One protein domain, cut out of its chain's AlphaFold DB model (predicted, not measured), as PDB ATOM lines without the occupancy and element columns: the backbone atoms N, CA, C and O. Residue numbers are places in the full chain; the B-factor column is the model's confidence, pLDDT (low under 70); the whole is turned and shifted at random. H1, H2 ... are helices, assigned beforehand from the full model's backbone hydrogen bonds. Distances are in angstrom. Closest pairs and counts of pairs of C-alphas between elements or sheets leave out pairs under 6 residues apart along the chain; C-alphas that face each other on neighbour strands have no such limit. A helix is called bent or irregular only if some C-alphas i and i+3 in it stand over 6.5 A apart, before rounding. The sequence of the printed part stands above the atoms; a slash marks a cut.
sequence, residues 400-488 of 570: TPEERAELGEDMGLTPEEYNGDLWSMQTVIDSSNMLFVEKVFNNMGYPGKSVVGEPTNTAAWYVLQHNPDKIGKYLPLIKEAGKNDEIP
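Overview. This is residues 400 to 488 of the 570 residues of the protein "DoxX family protein" of Flavobacteriaceae bacterium (UniProt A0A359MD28). A long straight helix, H3, joins two unequal lobes: a small head of H1 and H2 at its first end, and a larger lobe at its other end. In the larger lobe, H5 packs on residues 430 to 437 of H3, and H5 and H6 make a helical hairpin, with H6 kinked and the short H4 next to the first turn of H5. The printed part has 89 residues, with six named helices in the order H1 H2 H3 H4 H5 H6 and no named strand; the class is all helix. It is loose, with a radius of gyration of the C-alphas of 16.1 A, and elongated, spanning 45 by 26 by 21 A.

Along the chain. H1, residues 401 to 410, begins with C-alpha 401 at (-208.003, 40.220, 37.895) and is 14.2 A long from first to last C-alpha. H2 is residues 415 to 419, 6.0 A. H3, residues 422 to 444, is the longest helix at 32.5 A and ends with C-alpha 444 at (-185.830, 39.944, 74.690). H4 is residues 449 to 452, 5.3 A. H5, residues 456 to 465, is 15.2 A long and irregular, with C-alphas 457 and 460 7.0 A apart. H6, residues 468 to 483, is 21.8 A long and irregular, with C-alphas 473 and 476 7.5 A apart and a kink of 60 degrees near residue 475; its C-alpha 483 is at (-173.973, 45.821, 64.655).

Arrangement. H5 is the hub, touching three helices. It touches H3, with residues 430 to 437 of H3 alone, at a steep tilt of 62 degrees, opposite ways; their closest C-alphas, of Met 434 and Val 463, are 6.1 A apart. H5 and H6, a hairpin, touch at a shallow tilt of 34 degrees, only just short of steep, and run opposite ways; their closest C-alphas, of Leu 464 and Ile 471, are 6.4 A apart. H4 and H5 only just touch, and only at the corner by their link, with 3 pairs of C-alphas within 8 A; the closest, of Lys 449 and Asn 457, are 4.9 A apart. H3 and H6 are near each other, and H3 and H4 are apart. H2 and H3 meet only through their link. H1 and H2 touch, the closest C-alphas being those of Gly 408 and Tyr 418 at 5.5 A, and both are apart from H4, H5 and H6. In H1, H2 and H3 every O i to N i+4 pair is within hydrogen-bond range; in H5 4 of 6 are and in H6 8 of 12, while H4 is too short for such a pair.

Size, cuts and confidence. The two C-alphas farthest apart, of Pro 415 and Lys 483, are 44.9 A apart. The printed part has no cut, and its five links between helices are tight. The mean pLDDT of the printed part is 94.3, and no printed residue is under 70.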
ATOM      1  N   THR A 400    -203.499  41.845  36.687       92.88
ATOM      2  CA  THR A 400    -204.832  41.534  36.160       92.88
ATOM      3  C   THR A 400    -205.730  40.869  37.208       92.88
ATOM      4  O   THR A 400    -205.235  40.290  38.181       92.88
ATOM      5  N   PRO A 401    -207.064  40.949  37.046       90.81
ATOM      6  CA  PRO A 401    -208.003  40.220  37.895       90.81
ATOM      7  C   PRO A 401    -207.793  38.701  37.872       90.81
ATOM      8  O   PRO A 401    -207.960  38.056  38.900       90.81
ATOM      9  N   GLU A 402    -207.411  38.136  36.724       92.06
ATOM     10  CA  GLU A 402    -207.165  36.700  36.560       92.06
ATOM     11  C   GLU A 402    -205.928  36.258  37.347       92.06
ATOM     12  O   GLU A 402    -206.007  35.298  38.105       92.06
ATOM     13  N   GLU A 403    -204.826  37.013  37.246       92.62
ATOM     14  CA  GLU A 403    -203.609  36.773  38.032       92.62
ATOM     15  C   GLU A 403    -203.904  36.852  39.536       92.62
ATOM     16  O   GLU A 403    -203.426  36.042  40.326       92.62
ATOM     17  N   ARG A 404    -204.745  37.810  39.948       91.94
ATOM     18  CA  ARG A 404    -205.167  37.928  41.347       91.94
ATOM     19  C   ARG A 404    -206.002  36.733  41.804       91.94
ATOM     20  O   ARG A 404    -205.829  36.296  42.939       91.94
ATOM     21  N   ALA A 405    -206.911  36.243  40.964       91.75
ATOM     22  CA  ALA A 405    -207.753  35.095  41.284       91.75
ATOM     23  C   ALA A 405    -206.916  33.817  41.432       91.75
ATOM     24  O   ALA A 405    -207.039  33.143  42.448       91.75
ATOM     25  N   GLU A 406    -206.004  33.557  40.493       92.19
ATOM     26  CA  GLU A 406    -205.071  32.423  40.549       92.19
ATOM     27  C   GLU A 406    -204.216  32.464  41.826       92.19
ATOM     28  O   GLU A 406    -204.192  31.505  42.594       92.19
ATOM     29  N   LEU A 407    -203.607  33.617  42.134       89.38
ATOM     30  CA  LEU A 407    -202.849  33.803  43.376       89.38
ATOM     31  C   LEU A 407    -203.709  33.604  44.631       89.38
ATOM     32  O   LEU A 407    -203.222  33.088  45.637       89.38
ATOM     33  N   GLY A 408    -204.964  34.056  44.607       89.69
ATOM     34  CA  GLY A 408    -205.899  33.884  45.712       89.69
ATOM     35  C   GLY A 408    -206.219  32.412  45.962       89.69
ATOM     36  O   GLY A 408    -206.107  31.942  47.096       89.69
ATOM     37  N   GLU A 409    -206.556  31.682  44.903       89.56
ATOM     38  CA  GLU A 409    -206.867  30.252  44.948       89.56
ATOM     39  C   GLU A 409    -205.664  29.423  45.425       89.56
ATOM     40  O   GLU A 409    -205.816  28.603  46.334       89.56
ATOM     41  N   ASP A 410    -204.458  29.715  44.929       85.75
ATOM     42  CA  ASP A 410    -203.207  29.080  45.372       85.75
ATOM     43  C   ASP A 410    -202.909  29.324  46.861       85.75
ATOM     44  O   ASP A 410    -202.339  28.477  47.553       85.75
ATOM     45  N   MET A 411    -203.320  30.479  47.391       86.00
ATOM     46  CA  MET A 411    -203.217  30.814  48.817       86.00
ATOM     47  C   MET A 411    -204.371  30.252  49.664       86.00
ATOM     48  O   MET A 411    -204.443  30.546  50.867       86.00
ATOM     49  N   GLY A 412    -205.286  29.487  49.059       86.69
ATOM     50  CA  GLY A 412    -206.470  28.925  49.705       86.69
ATOM     51  C   GLY A 412    -207.485  29.979  50.157       86.69
ATOM     52  O   GLY A 412    -208.154  29.774  51.169       86.69
ATOM     53  N   LEU A 413    -207.545  31.122  49.468       88.62
ATOM     54  CA  LEU A 413    -208.474  32.216  49.753       88.62
ATOM     55  C   LEU A 413    -209.789  32.049  48.993       88.62
ATOM     56  O   LEU A 413    -209.816  31.549  47.868       88.62
ATOM     57  N   THR A 414    -210.886  32.526  49.577       91.56
ATOM     58  CA  THR A 414    -212.174  32.594  48.879       91.56
ATOM     59  C   THR A 414    -212.245  33.809  47.942       91.56
ATOM     60  O   THR A 414    -211.528  34.796  48.154       91.56
ATOM     61  N   PRO A 415    -213.147  33.803  46.936       90.94
ATOM     62  CA  PRO A 415    -213.397  34.961  46.077       90.94
ATOM     63  C   PRO A 415    -213.685  36.260  46.816       90.94
ATOM     64  O   PRO A 415    -213.293  37.332  46.358       90.94
ATOM     65  N   GLU A 416    -214.338  36.189  47.968       89.25
ATOM     66  CA  GLU A 416    -214.598  37.350  48.809       89.25
ATOM     67  C   GLU A 416    -213.316  37.893  49.451       89.25
ATOM     68  O   GLU A 416    -213.160  39.108  49.585       89.25
ATOM     69  N   GLU A 417    -212.381  37.019  49.828       87.81
ATOM     70  CA  GLU A 417    -211.134  37.413  50.480       87.81
ATOM     71  C   GLU A 417    -210.134  38.041  49.502       87.81
ATOM     72  O   GLU A 417    -209.464  39.004  49.872       87.81
ATOM     73  N   TYR A 418    -210.037  37.549  48.258       90.31
ATOM     74  CA  TYR A 418    -209.103  38.116  47.272       90.31
ATOM     75  C   TYR A 418    -209.682  39.273  46.436       90.31
ATOM     76  O   TYR A 418    -208.913  40.004  45.809       90.31
ATOM     77  N   ASN A 419    -211.005  39.493  46.445       88.00
ATOM     78  CA  ASN A 419    -211.645  40.663  45.813       88.00
ATOM     79  C   ASN A 419    -212.084  41.752  46.805       88.00
ATOM     80  O   ASN A 419    -212.591  42.792  46.381       88.00
ATOM     81  N   GLY A 420    -211.938  41.511  48.109       87.12
ATOM     82  CA  GLY A 420    -212.298  42.464  49.154       87.12
ATOM     83  C   GLY A 420    -211.382  43.691  49.218       87.12
ATOM     84  O   GLY A 420    -210.515  43.914  48.371       87.12
ATOM     85  N   ASP A 421    -211.553  44.500  50.266       91.38
ATOM     86  CA  ASP A 421    -210.640  45.611  50.559       91.38
ATOM     87  C   ASP A 421    -209.317  45.080  51.132       91.38
ATOM     88  O   ASP A 421    -209.110  44.999  52.348       91.38
ATOM     89  N   LEU A 422    -208.423  44.702  50.217       91.81
ATOM     90  CA  LEU A 422    -207.108  44.139  50.519       91.81
ATOM     91  C   LEU A 422    -206.268  45.057  51.413       91.81
ATOM     92  O   LEU A 422    -205.497  44.566  52.236       91.81
ATOM     93  N   TRP A 423    -206.418  46.380  51.285       91.50
ATOM     94  CA  TRP A 423    -205.639  47.341  52.063       91.50
ATOM     95  C   TRP A 423    -206.124  47.409  53.511       91.50
ATOM     96  O   TRP A 423    -205.317  47.356  54.443       91.50
ATOM     97  N   SER A 424    -207.444  47.436  53.716       91.88
ATOM     98  CA  SER A 424    -208.031  47.331  55.055       91.88
ATOM     99  C   SER A 424    -207.666  46.002  55.722       91.88
ATOM    100  O   SER A 424    -207.238  45.993  56.876       91.88
ATOM    101  N   MET A 425    -207.758  44.881  54.997       91.06
ATOM    102  CA  MET A 425    -207.366  43.564  55.516       91.06
ATOM    103  C   MET A 425    -205.877  43.509  55.889       91.06
ATOM    104  O   MET A 425    -205.527  43.028  56.970       91.06
ATOM    105  N   GLN A 426    -205.001  44.057  55.042       93.06
ATOM    106  CA  GLN A 426    -203.569  44.125  55.325       93.06
ATOM    107  C   GLN A 426    -203.267  45.000  56.546       93.06
ATOM    108  O   GLN A 426    -202.461  44.611  57.385       93.06
ATOM    109  N   THR A 427    -203.963  46.126  56.711       92.38
ATOM    110  CA  THR A 427    -203.794  47.023  57.868       92.38
ATOM    111  C   THR A 427    -204.114  46.320  59.193       92.38
ATOM    112  O   THR A 427    -203.430  46.533  60.202       92.38
ATOM    113  N   VAL A 428    -205.122  45.436  59.207       92.94
ATOM    114  CA  VAL A 428    -205.439  44.607  60.384       92.94
ATOM    115  C   VAL A 428    -204.306  43.625  60.691       92.94
ATOM    116  O   VAL A 428    -203.931  43.474  61.859       92.94
ATOM    117  N   ILE A 429    -203.742  42.978  59.663       93.69
ATOM    118  CA  ILE A 429    -202.591  42.076  59.813       93.69
ATOM    119  C   ILE A 429    -201.383  42.841  60.352       93.69
ATOM    120  O   ILE A 429    -200.802  42.412  61.346       93.69
ATOM    121  N   ASP A 430    -201.045  43.985  59.760       94.25
ATOM    122  CA  ASP A 430    -199.880  44.786  60.144       94.25
ATOM    123  C   ASP A 430    -199.961  45.204  61.615       94.25
ATOM    124  O   ASP A 430    -199.003  45.021  62.369       94.25
ATOM    125  N   SER A 431    -201.137  45.675  62.044       93.88
ATOM    126  CA  SER A 431    -201.389  46.073  63.433       93.88
ATOM    127  C   SER A 431    -201.272  44.887  64.397       93.88
ATOM    128  O   SER A 431    -200.661  44.992  65.462       93.88
ATOM    129  N   SER A 432    -201.834  43.734  64.024       95.50
ATOM    130  CA  SER A 432    -201.820  42.520  64.853       95.50
ATOM    131  C   SER A 432    -200.417  41.920  64.970       95.50
ATOM    132  O   SER A 432    -199.978  41.562  66.066       95.50
ATOM    133  N   ASN A 433    -199.685  41.860  63.856       96.56
ATOM    134  CA  ASN A 433    -198.300  41.409  63.807       96.56
ATOM    135  C   ASN A 433    -197.403  42.324  64.645       96.56
ATOM    136  O   ASN A 433    -196.593  41.833  65.436       96.56
ATOM    137  N   MET A 434    -197.583  43.643  64.538       96.44
ATOM    138  CA  MET A 434    -196.797  44.610  65.300       96.44
ATOM    139  C   MET A 434    -197.017  44.478  66.808       96.44
ATOM    140  O   MET A 434    -196.050  44.576  67.556       96.44
ATOM    141  N   LEU A 435    -198.236  44.185  67.278       96.25
ATOM    142  CA  LEU A 435    -198.490  43.920  68.704       96.25
ATOM    143  C   LEU A 435    -197.681  42.723  69.224       96.25
ATOM    144  O   LEU A 435    -197.132  42.769  70.329       96.25
ATOM    145  N   PHE A 436    -197.589  41.650  68.435       97.19
ATOM    146  CA  PHE A 436    -196.768  40.496  68.791       97.19
ATOM    147  C   PHE A 436    -195.274  40.841  68.774       97.19
ATOM    148  O   PHE A 436    -194.577  40.574  69.752       97.19
ATOM    149  N   VAL A 437    -194.790  41.462  67.695       97.50
ATOM    150  CA  VAL A 437    -193.374  41.825  67.531       97.50
ATOM    151  C   VAL A 437    -192.924  42.830  68.597       97.50
ATOM    152  O   VAL A 437    -191.862  42.657  69.185       97.50
ATOM    153  N   GLU A 438    -193.757  43.811  68.947       97.12
ATOM    154  CA  GLU A 438    -193.510  44.748  70.050       97.12
ATOM    155  C   GLU A 438    -193.355  44.010  71.387       97.12
ATOM    156  O   GLU A 438    -192.457  44.322  72.171       97.12
ATOM    157  N   LYS A 439    -194.170  42.980  71.649       97.19
ATOM    158  CA  LYS A 439    -194.009  42.143  72.845       97.19
ATOM    159  C   LYS A 439    -192.681  41.379  72.837       97.19
ATOM    160  O   LYS A 439    -192.059  41.266  73.889       97.19
ATOM    161  N   VAL A 440    -192.243  40.873  71.685       97.25
ATOM    162  CA  VAL A 440    -190.931  40.215  71.545       97.25
ATOM    163  C   VAL A 440    -189.806  41.215  71.827       97.25
ATOM    164  O   VAL A 440    -188.990  40.960  72.711       97.25
ATOM    165  N   PHE A 441    -189.828  42.384  71.179       97.69
ATOM    166  CA  PHE A 441    -188.836  43.446  71.378       97.69
ATOM    167  C   PHE A 441    -188.706  43.862  72.844       97.69
ATOM    168  O   PHE A 441    -187.595  43.953  73.359       97.69
ATOM    169  N   ASN A 442    -189.829  44.055  73.537       96.25
ATOM    170  CA  ASN A 442    -189.823  44.470  74.941       96.25
ATOM    171  C   ASN A 442    -189.332  43.374  75.900       96.25
ATOM    172  O   ASN A 442    -188.840  43.694  76.979       96.25
ATOM    173  N   ASN A 443    -189.479  42.099  75.535       95.25
ATOM    174  CA  ASN A 443    -189.112  40.985  76.406       95.25
ATOM    175  C   ASN A 443    -187.657  40.540  76.231       95.25
ATOM    176  O   ASN A 443    -187.035  40.142  77.212       95.25
ATOM    177  N   MET A 444    -187.136  40.545  74.999       94.19
ATOM    178  CA  MET A 444    -185.830  39.944  74.690       94.19
ATOM    179  C   MET A 444    -184.985  40.719  73.674       94.19
ATOM    180  O   MET A 444    -183.920  40.246  73.288       94.19
ATOM    181  N   GLY A 445    -185.436  41.892  73.226       96.12
ATOM    182  CA  GLY A 445    -184.792  42.617  72.136       96.12
ATOM    183  C   GLY A 445    -185.121  42.026  70.764       96.12
ATOM    184  O   GLY A 445    -186.188  41.443  70.554       96.12
ATOM    185  N   TYR A 446    -184.232  42.234  69.794       97.56
ATOM    186  CA  TYR A 446    -184.470  41.810  68.421       97.56
ATOM    187  C   TYR A 446    -184.308  40.284  68.285       97.56
ATOM    188  O   TYR A 446    -183.260  39.763  68.671       97.56
ATOM    189  N   PRO A 447    -185.288  39.551  67.717       97.12
ATOM    190  CA  PRO A 447    -185.185  38.111  67.499       97.12
ATOM    191  C   PRO A 447    -184.286  37.820  66.287       97.12
ATOM    192  O   PRO A 447    -184.759  37.541  65.188       97.12
ATOM    193  N   GLY A 448    -182.978  37.947  66.496       96.69
ATOM    194  CA  GLY A 448    -181.945  37.806  65.478       96.69
ATOM    195  C   GLY A 448    -181.640  36.373  65.046       96.69
ATOM    196  O   GLY A 448    -182.252  35.409  65.517       96.69
ATOM    197  N   LYS A 449    -180.658  36.206  64.154       94.75
ATOM    198  CA  LYS A 449    -180.228  34.893  63.647       94.75
ATOM    199  C   LYS A 449    -179.697  33.948  64.726       94.75
ATOM    200  O   LYS A 449    -179.730  32.735  64.512       94.75
ATOM    201  N   SER A 450    -179.226  34.453  65.864       93.94
ATOM    202  CA  SER A 450    -178.837  33.619  67.010       93.94
ATOM    203  C   SER A 450    -180.040  33.043  67.771       93.94
ATOM    204  O   SER A 450    -179.914  31.997  68.407       93.94
ATOM    205  N   VAL A 451    -181.212  33.683  67.664       95.38
ATOM    206  CA  VAL A 451    -182.450  33.302  68.365       95.38
ATOM    207  C   VAL A 451    -183.398  32.518  67.463       95.38
ATOM    208  O   VAL A 451    -183.991  31.542  67.905       95.38
ATOM    209  N   VAL A 452    -183.567  32.909  66.200       95.25
ATOM    210  CA  VAL A 452    -184.556  32.272  65.303       95.25
ATOM    211  C   VAL A 452    -183.958  31.713  64.016       95.25
ATOM    212  O   VAL A 452    -184.663  31.062  63.247       95.25
ATOM    213  N   GLY A 453    -182.655  31.899  63.797       92.94
ATOM    214  CA  GLY A 453    -181.981  31.455  62.580       92.94
ATOM    215  C   GLY A 453    -182.374  32.256  61.337       92.94
ATOM    216  O   GLY A 453    -183.166  33.195  61.385       92.94
ATOM    217  N   GLU A 454    -181.800  31.870  60.204       91.94
ATOM    218  CA  GLU A 454    -182.085  32.464  58.895       91.94
ATOM    219  C   GLU A 454    -183.041  31.562  58.094       91.94
ATOM    220  O   GLU A 454    -183.008  30.338  58.254       91.94
ATOM    221  N   PRO A 455    -183.906  32.131  57.235       93.06
ATOM    222  CA  PRO A 455    -184.102  33.567  56.969       93.06
ATOM    223  C   PRO A 455    -185.059  34.266  57.962       93.06
ATOM    224  O   PRO A 455    -185.380  35.447  57.798       93.06
ATOM    225  N   THR A 456    -185.547  33.540  58.976       95.25
ATOM    226  CA  THR A 456    -186.582  33.999  59.918       95.25
ATOM    227  C   THR A 456    -186.186  35.257  60.693       95.25
ATOM    228  O   THR A 456    -187.053  36.063  61.032       95.25
ATOM    229  N   ASN A 457    -184.891  35.472  60.923       96.88
ATOM    230  CA  ASN A 457    -184.346  36.664  61.573       96.88
ATOM    231  C   ASN A 457    -184.764  37.982  60.916       96.88
ATOM    232  O   ASN A 457    -184.684  39.008  61.565       96.88
ATOM    233  N   THR A 458    -185.221  37.987  59.664       97.38
ATOM    234  CA  THR A 458    -185.691  39.207  58.986       97.38
ATOM    235  C   THR A 458    -187.177  39.511  59.214       97.38
ATOM    236  O   THR A 458    -187.614  40.643  59.008       97.38
ATOM    237  N   ALA A 459    -187.971  38.544  59.686       97.25
ATOM    238  CA  ALA A 459    -189.430  38.651  59.759       97.25
ATOM    239  C   ALA A 459    -189.903  39.831  60.626       97.25
ATOM    240  O   ALA A 459    -190.759  40.614  60.216       97.25
ATOM    241  N   ALA A 460    -189.304  40.009  61.808       97.56
ATOM    242  CA  ALA A 460    -189.659  41.102  62.713       97.56
ATOM    243  C   ALA A 460    -189.310  42.488  62.139       97.56
ATOM    244  O   ALA A 460    -189.956  43.479  62.482       97.56
ATOM    245  N   TRP A 461    -188.306  42.565  61.256       97.94
ATOM    246  CA  TRP A 461    -187.952  43.809  60.574       97.94
ATOM    247  C   TRP A 461    -189.006  44.202  59.534       97.94
ATOM    248  O   TRP A 461    -189.392  45.368  59.507       97.94
ATOM    249  N   TYR A 462    -189.516  43.251  58.742       96.69
ATOM    250  CA  TYR A 462    -190.572  43.524  57.755       96.69
ATOM    251  C   TYR A 462    -191.857  44.022  58.420       96.69
ATOM    252  O   TYR A 462    -192.398  45.054  58.026       96.69
ATOM    253  N   VAL A 463    -192.264  43.386  59.523       96.94
ATOM    254  CA  VAL A 463    -193.407  43.859  60.320       96.94
ATOM    255  C   VAL A 463    -193.195  45.304  60.783       96.94
ATOM    256  O   VAL A 463    -194.082  46.143  60.629       96.94
ATOM    257  N   LEU A 464    -192.013  45.635  61.318       97.31
ATOM    258  CA  LEU A 464    -191.706  46.999  61.758       97.31
ATOM    259  C   LEU A 464    -191.659  47.995  60.587       97.31
ATOM    260  O   LEU A 464    -192.124  49.125  60.727       97.31
ATOM    261  N   GLN A 465    -191.136  47.591  59.428       94.88
ATOM    262  CA  GLN A 465    -191.088  48.420  58.222       94.88
ATOM    263  C   GLN A 465    -192.488  48.862  57.775       94.88
ATOM    264  O   GLN A 465    -192.650  49.981  57.282       94.88
ATOM    265  N   HIS A 466    -193.492  48.009  57.969       93.31
ATOM    266  CA  HIS A 466    -194.887  48.283  57.632       93.31
ATOM    267  C   HIS A 466    -195.646  49.087  58.704       93.31
ATOM    268  O   HIS A 466    -196.784  49.481  58.472       93.31
ATOM    269  N   ASN A 467    -195.005  49.414  59.832       94.62
ATOM    270  CA  ASN A 467    -195.569  50.215  60.924       94.62
ATOM    271  C   ASN A 467    -194.704  51.473  61.175       94.62
ATOM    272  O   ASN A 467    -193.948  51.541  62.152       94.62
ATOM    273  N   PRO A 468    -194.753  52.481  60.276       91.56
ATOM    274  CA  PRO A 468    -193.805  53.598  60.258       91.56
ATOM    275  C   PRO A 468    -193.831  54.480  61.514       91.56
ATOM    276  O   PRO A 468    -192.802  55.053  61.873       91.56
ATOM    277  N   ASP A 469    -194.965  54.559  62.212       93.31
ATOM    278  CA  ASP A 469    -195.117  55.270  63.488       93.31
ATOM    279  C   ASP A 469    -194.276  54.644  64.615       93.31
ATOM    280  O   ASP A 469    -193.871  55.331  65.555       93.31
ATOM    281  N   LYS A 470    -193.957  53.348  64.507       96.12
ATOM    282  CA  LYS A 470    -193.156  52.605  65.486       96.12
ATOM    283  C   LYS A 470    -191.661  52.609  65.182       96.12
ATOM    284  O   LYS A 470    -190.876  52.359  66.100       96.12
ATOM    285  N   ILE A 471    -191.244  52.918  63.950       96.75
ATOM    286  CA  ILE A 471    -189.832  52.841  63.534       96.75
ATOM    287  C   ILE A 471    -188.938  53.677  64.454       96.75
ATOM    288  O   ILE A 471    -187.937  53.170  64.949       96.75
ATOM    289  N   GLY A 472    -189.317  54.923  64.758       96.56
ATOM    290  CA  GLY A 472    -188.500  55.801  65.605       96.56
ATOM    291  C   GLY A 472    -188.224  55.234  67.003       96.56
ATOM    292  O   GLY A 472    -187.135  55.424  67.538       96.56
ATOM    293  N   LYS A 473    -189.178  54.485  67.576       97.12
ATOM    294  CA  LYS A 473    -189.042  53.846  68.894       97.12
ATOM    295  C   LYS A 473    -188.046  52.681  68.872       97.12
ATOM    296  O   LYS A 473    -187.311  52.505  69.838       97.12
ATOM    297  N   TYR A 474    -188.030  51.898  67.793       98.12
ATOM    298  CA  TYR A 474    -187.246  50.659  67.698       98.12
ATOM    299  C   TYR A 474    -185.982  50.768  66.842       98.12
ATOM    300  O   TYR A 474    -185.168  49.851  66.859       98.12
ATOM    301  N   LEU A 475    -185.747  51.885  66.149       97.88
ATOM    302  CA  LEU A 475    -184.541  52.083  65.341       97.88
ATOM    303  C   LEU A 475    -183.228  51.840  66.120       97.88
ATOM    304  O   LEU A 475    -182.348  51.188  65.556       97.88
ATOM    305  N   PRO A 476    -183.066  52.263  67.395       98.31
ATOM    306  CA  PRO A 476    -181.866  51.929  68.168       98.31
ATOM    307  C   PRO A 476    -181.649  50.417  68.330       98.31
ATOM    308  O   PRO A 476    -180.528  49.946  68.158       98.31
ATOM    309  N   LEU A 477    -182.724  49.661  68.580       98.25
ATOM    310  CA  LEU A 477    -182.686  48.201  68.703       98.25
ATOM    311  C   LEU A 477    -182.258  47.539  67.385       98.25
ATOM    312  O   LEU A 477    -181.457  46.611  67.379       98.25
ATOM    313  N   ILE A 478    -182.768  48.040  66.258       98.19
ATOM    314  CA  ILE A 478    -182.431  47.544  64.917       98.19
ATOM    315  C   ILE A 478    -180.966  47.835  64.572       98.19
ATOM    316  O   ILE A 478    -180.277  46.970  64.033       98.19
ATOM    317  N   LYS A 479    -180.458  49.020  64.933       98.00
ATOM    318  CA  LYS A 479    -179.039  49.372  64.777       98.00
ATOM    319  C   LYS A 479    -178.125  48.471  65.603       98.00
ATOM    320  O   LYS A 479    -177.094  48.030  65.105       98.00
ATOM    321  N   GLU A 480    -178.507  48.184  66.846       98.00
ATOM    322  CA  GLU A 480    -177.774  47.252  67.705       98.00
ATOM    323  C   GLU A 480    -177.769  45.832  67.123       98.00
ATOM    324  O   GLU A 480    -176.708  45.218  67.029       98.00
ATOM    325  N   ALA A 481    -178.920  45.349  66.645       97.88
ATOM    326  CA  ALA A 481    -179.028  44.046  65.991       97.88
ATOM    327  C   ALA A 481    -178.118  43.943  64.754       97.88
ATOM    328  O   ALA A 481    -177.383  42.969  64.618       97.88
ATOM    329  N   GLY A 482    -178.099  44.956  63.881       97.44
ATOM    330  CA  GLY A 482    -177.199  44.957  62.723       97.44
ATOM    331  C   GLY A 482    -175.720  45.020  63.101       97.44
ATOM    332  O   GLY A 482    -174.906  44.343  62.483       97.44
ATOM    333  N   LYS A 483    -175.356  45.775  64.148       96.75
ATOM    334  CA  LYS A 483    -173.973  45.821  64.655       96.75
ATOM    335  C   LYS A 483    -173.501  44.459  65.176       96.75
ATOM    336  O   LYS A 483    -172.329  44.128  65.033       96.75
ATOM    337  N   ASN A 484    -174.412  43.694  65.773       95.94
ATOM    338  CA  ASN A 484    -174.151  42.352  66.289       95.94
ATOM    339  C   ASN A 484    -174.341  41.253  65.226       95.94
ATOM    340  O   ASN A 484    -174.361  40.078  65.581       95.94
ATOM    341  N   ASP A 485    -174.495  41.618  63.947       95.50
ATOM    342  CA  ASP A 485    -174.689  40.683  62.832       95.50
ATOM    343  C   ASP A 485    -175.930  39.774  63.013       95.50
ATOM    344  O   ASP A 485    -176.013  38.660  62.506       95.50
ATOM    345  N   GLU A 486    -176.945  40.245  63.742       96.69
ATOM    346  CA  GLU A 486    -178.198  39.512  63.963       96.69
ATOM    347  C   GLU A 486    -179.170  39.636  62.780       96.69
ATOM    348  O   GLU A 486    -180.026  38.766  62.565       96.69
ATOM    349  N   ILE A 487    -179.012  40.708  62.000       97.31
ATOM    350  CA  ILE A 487    -179.714  40.994  60.749       97.31
ATOM    351  C   ILE A 487    -178.763  41.618  59.730       97.31
ATOM    352  O   ILE A 487    -177.845  42.338  60.129       97.31
ATOM    353  N   PRO A 488    -179.011  41.435  58.420       97.44
ATOM    354  CA  PRO A 488    -178.228  42.101  57.387       97.44
ATOM    355  C   PRO A 488    -178.218  43.624  57.575       97.44
ATOM    356  O   PRO A 488    -179.280  44.251  57.645       97.44
TER     357      PRO A 488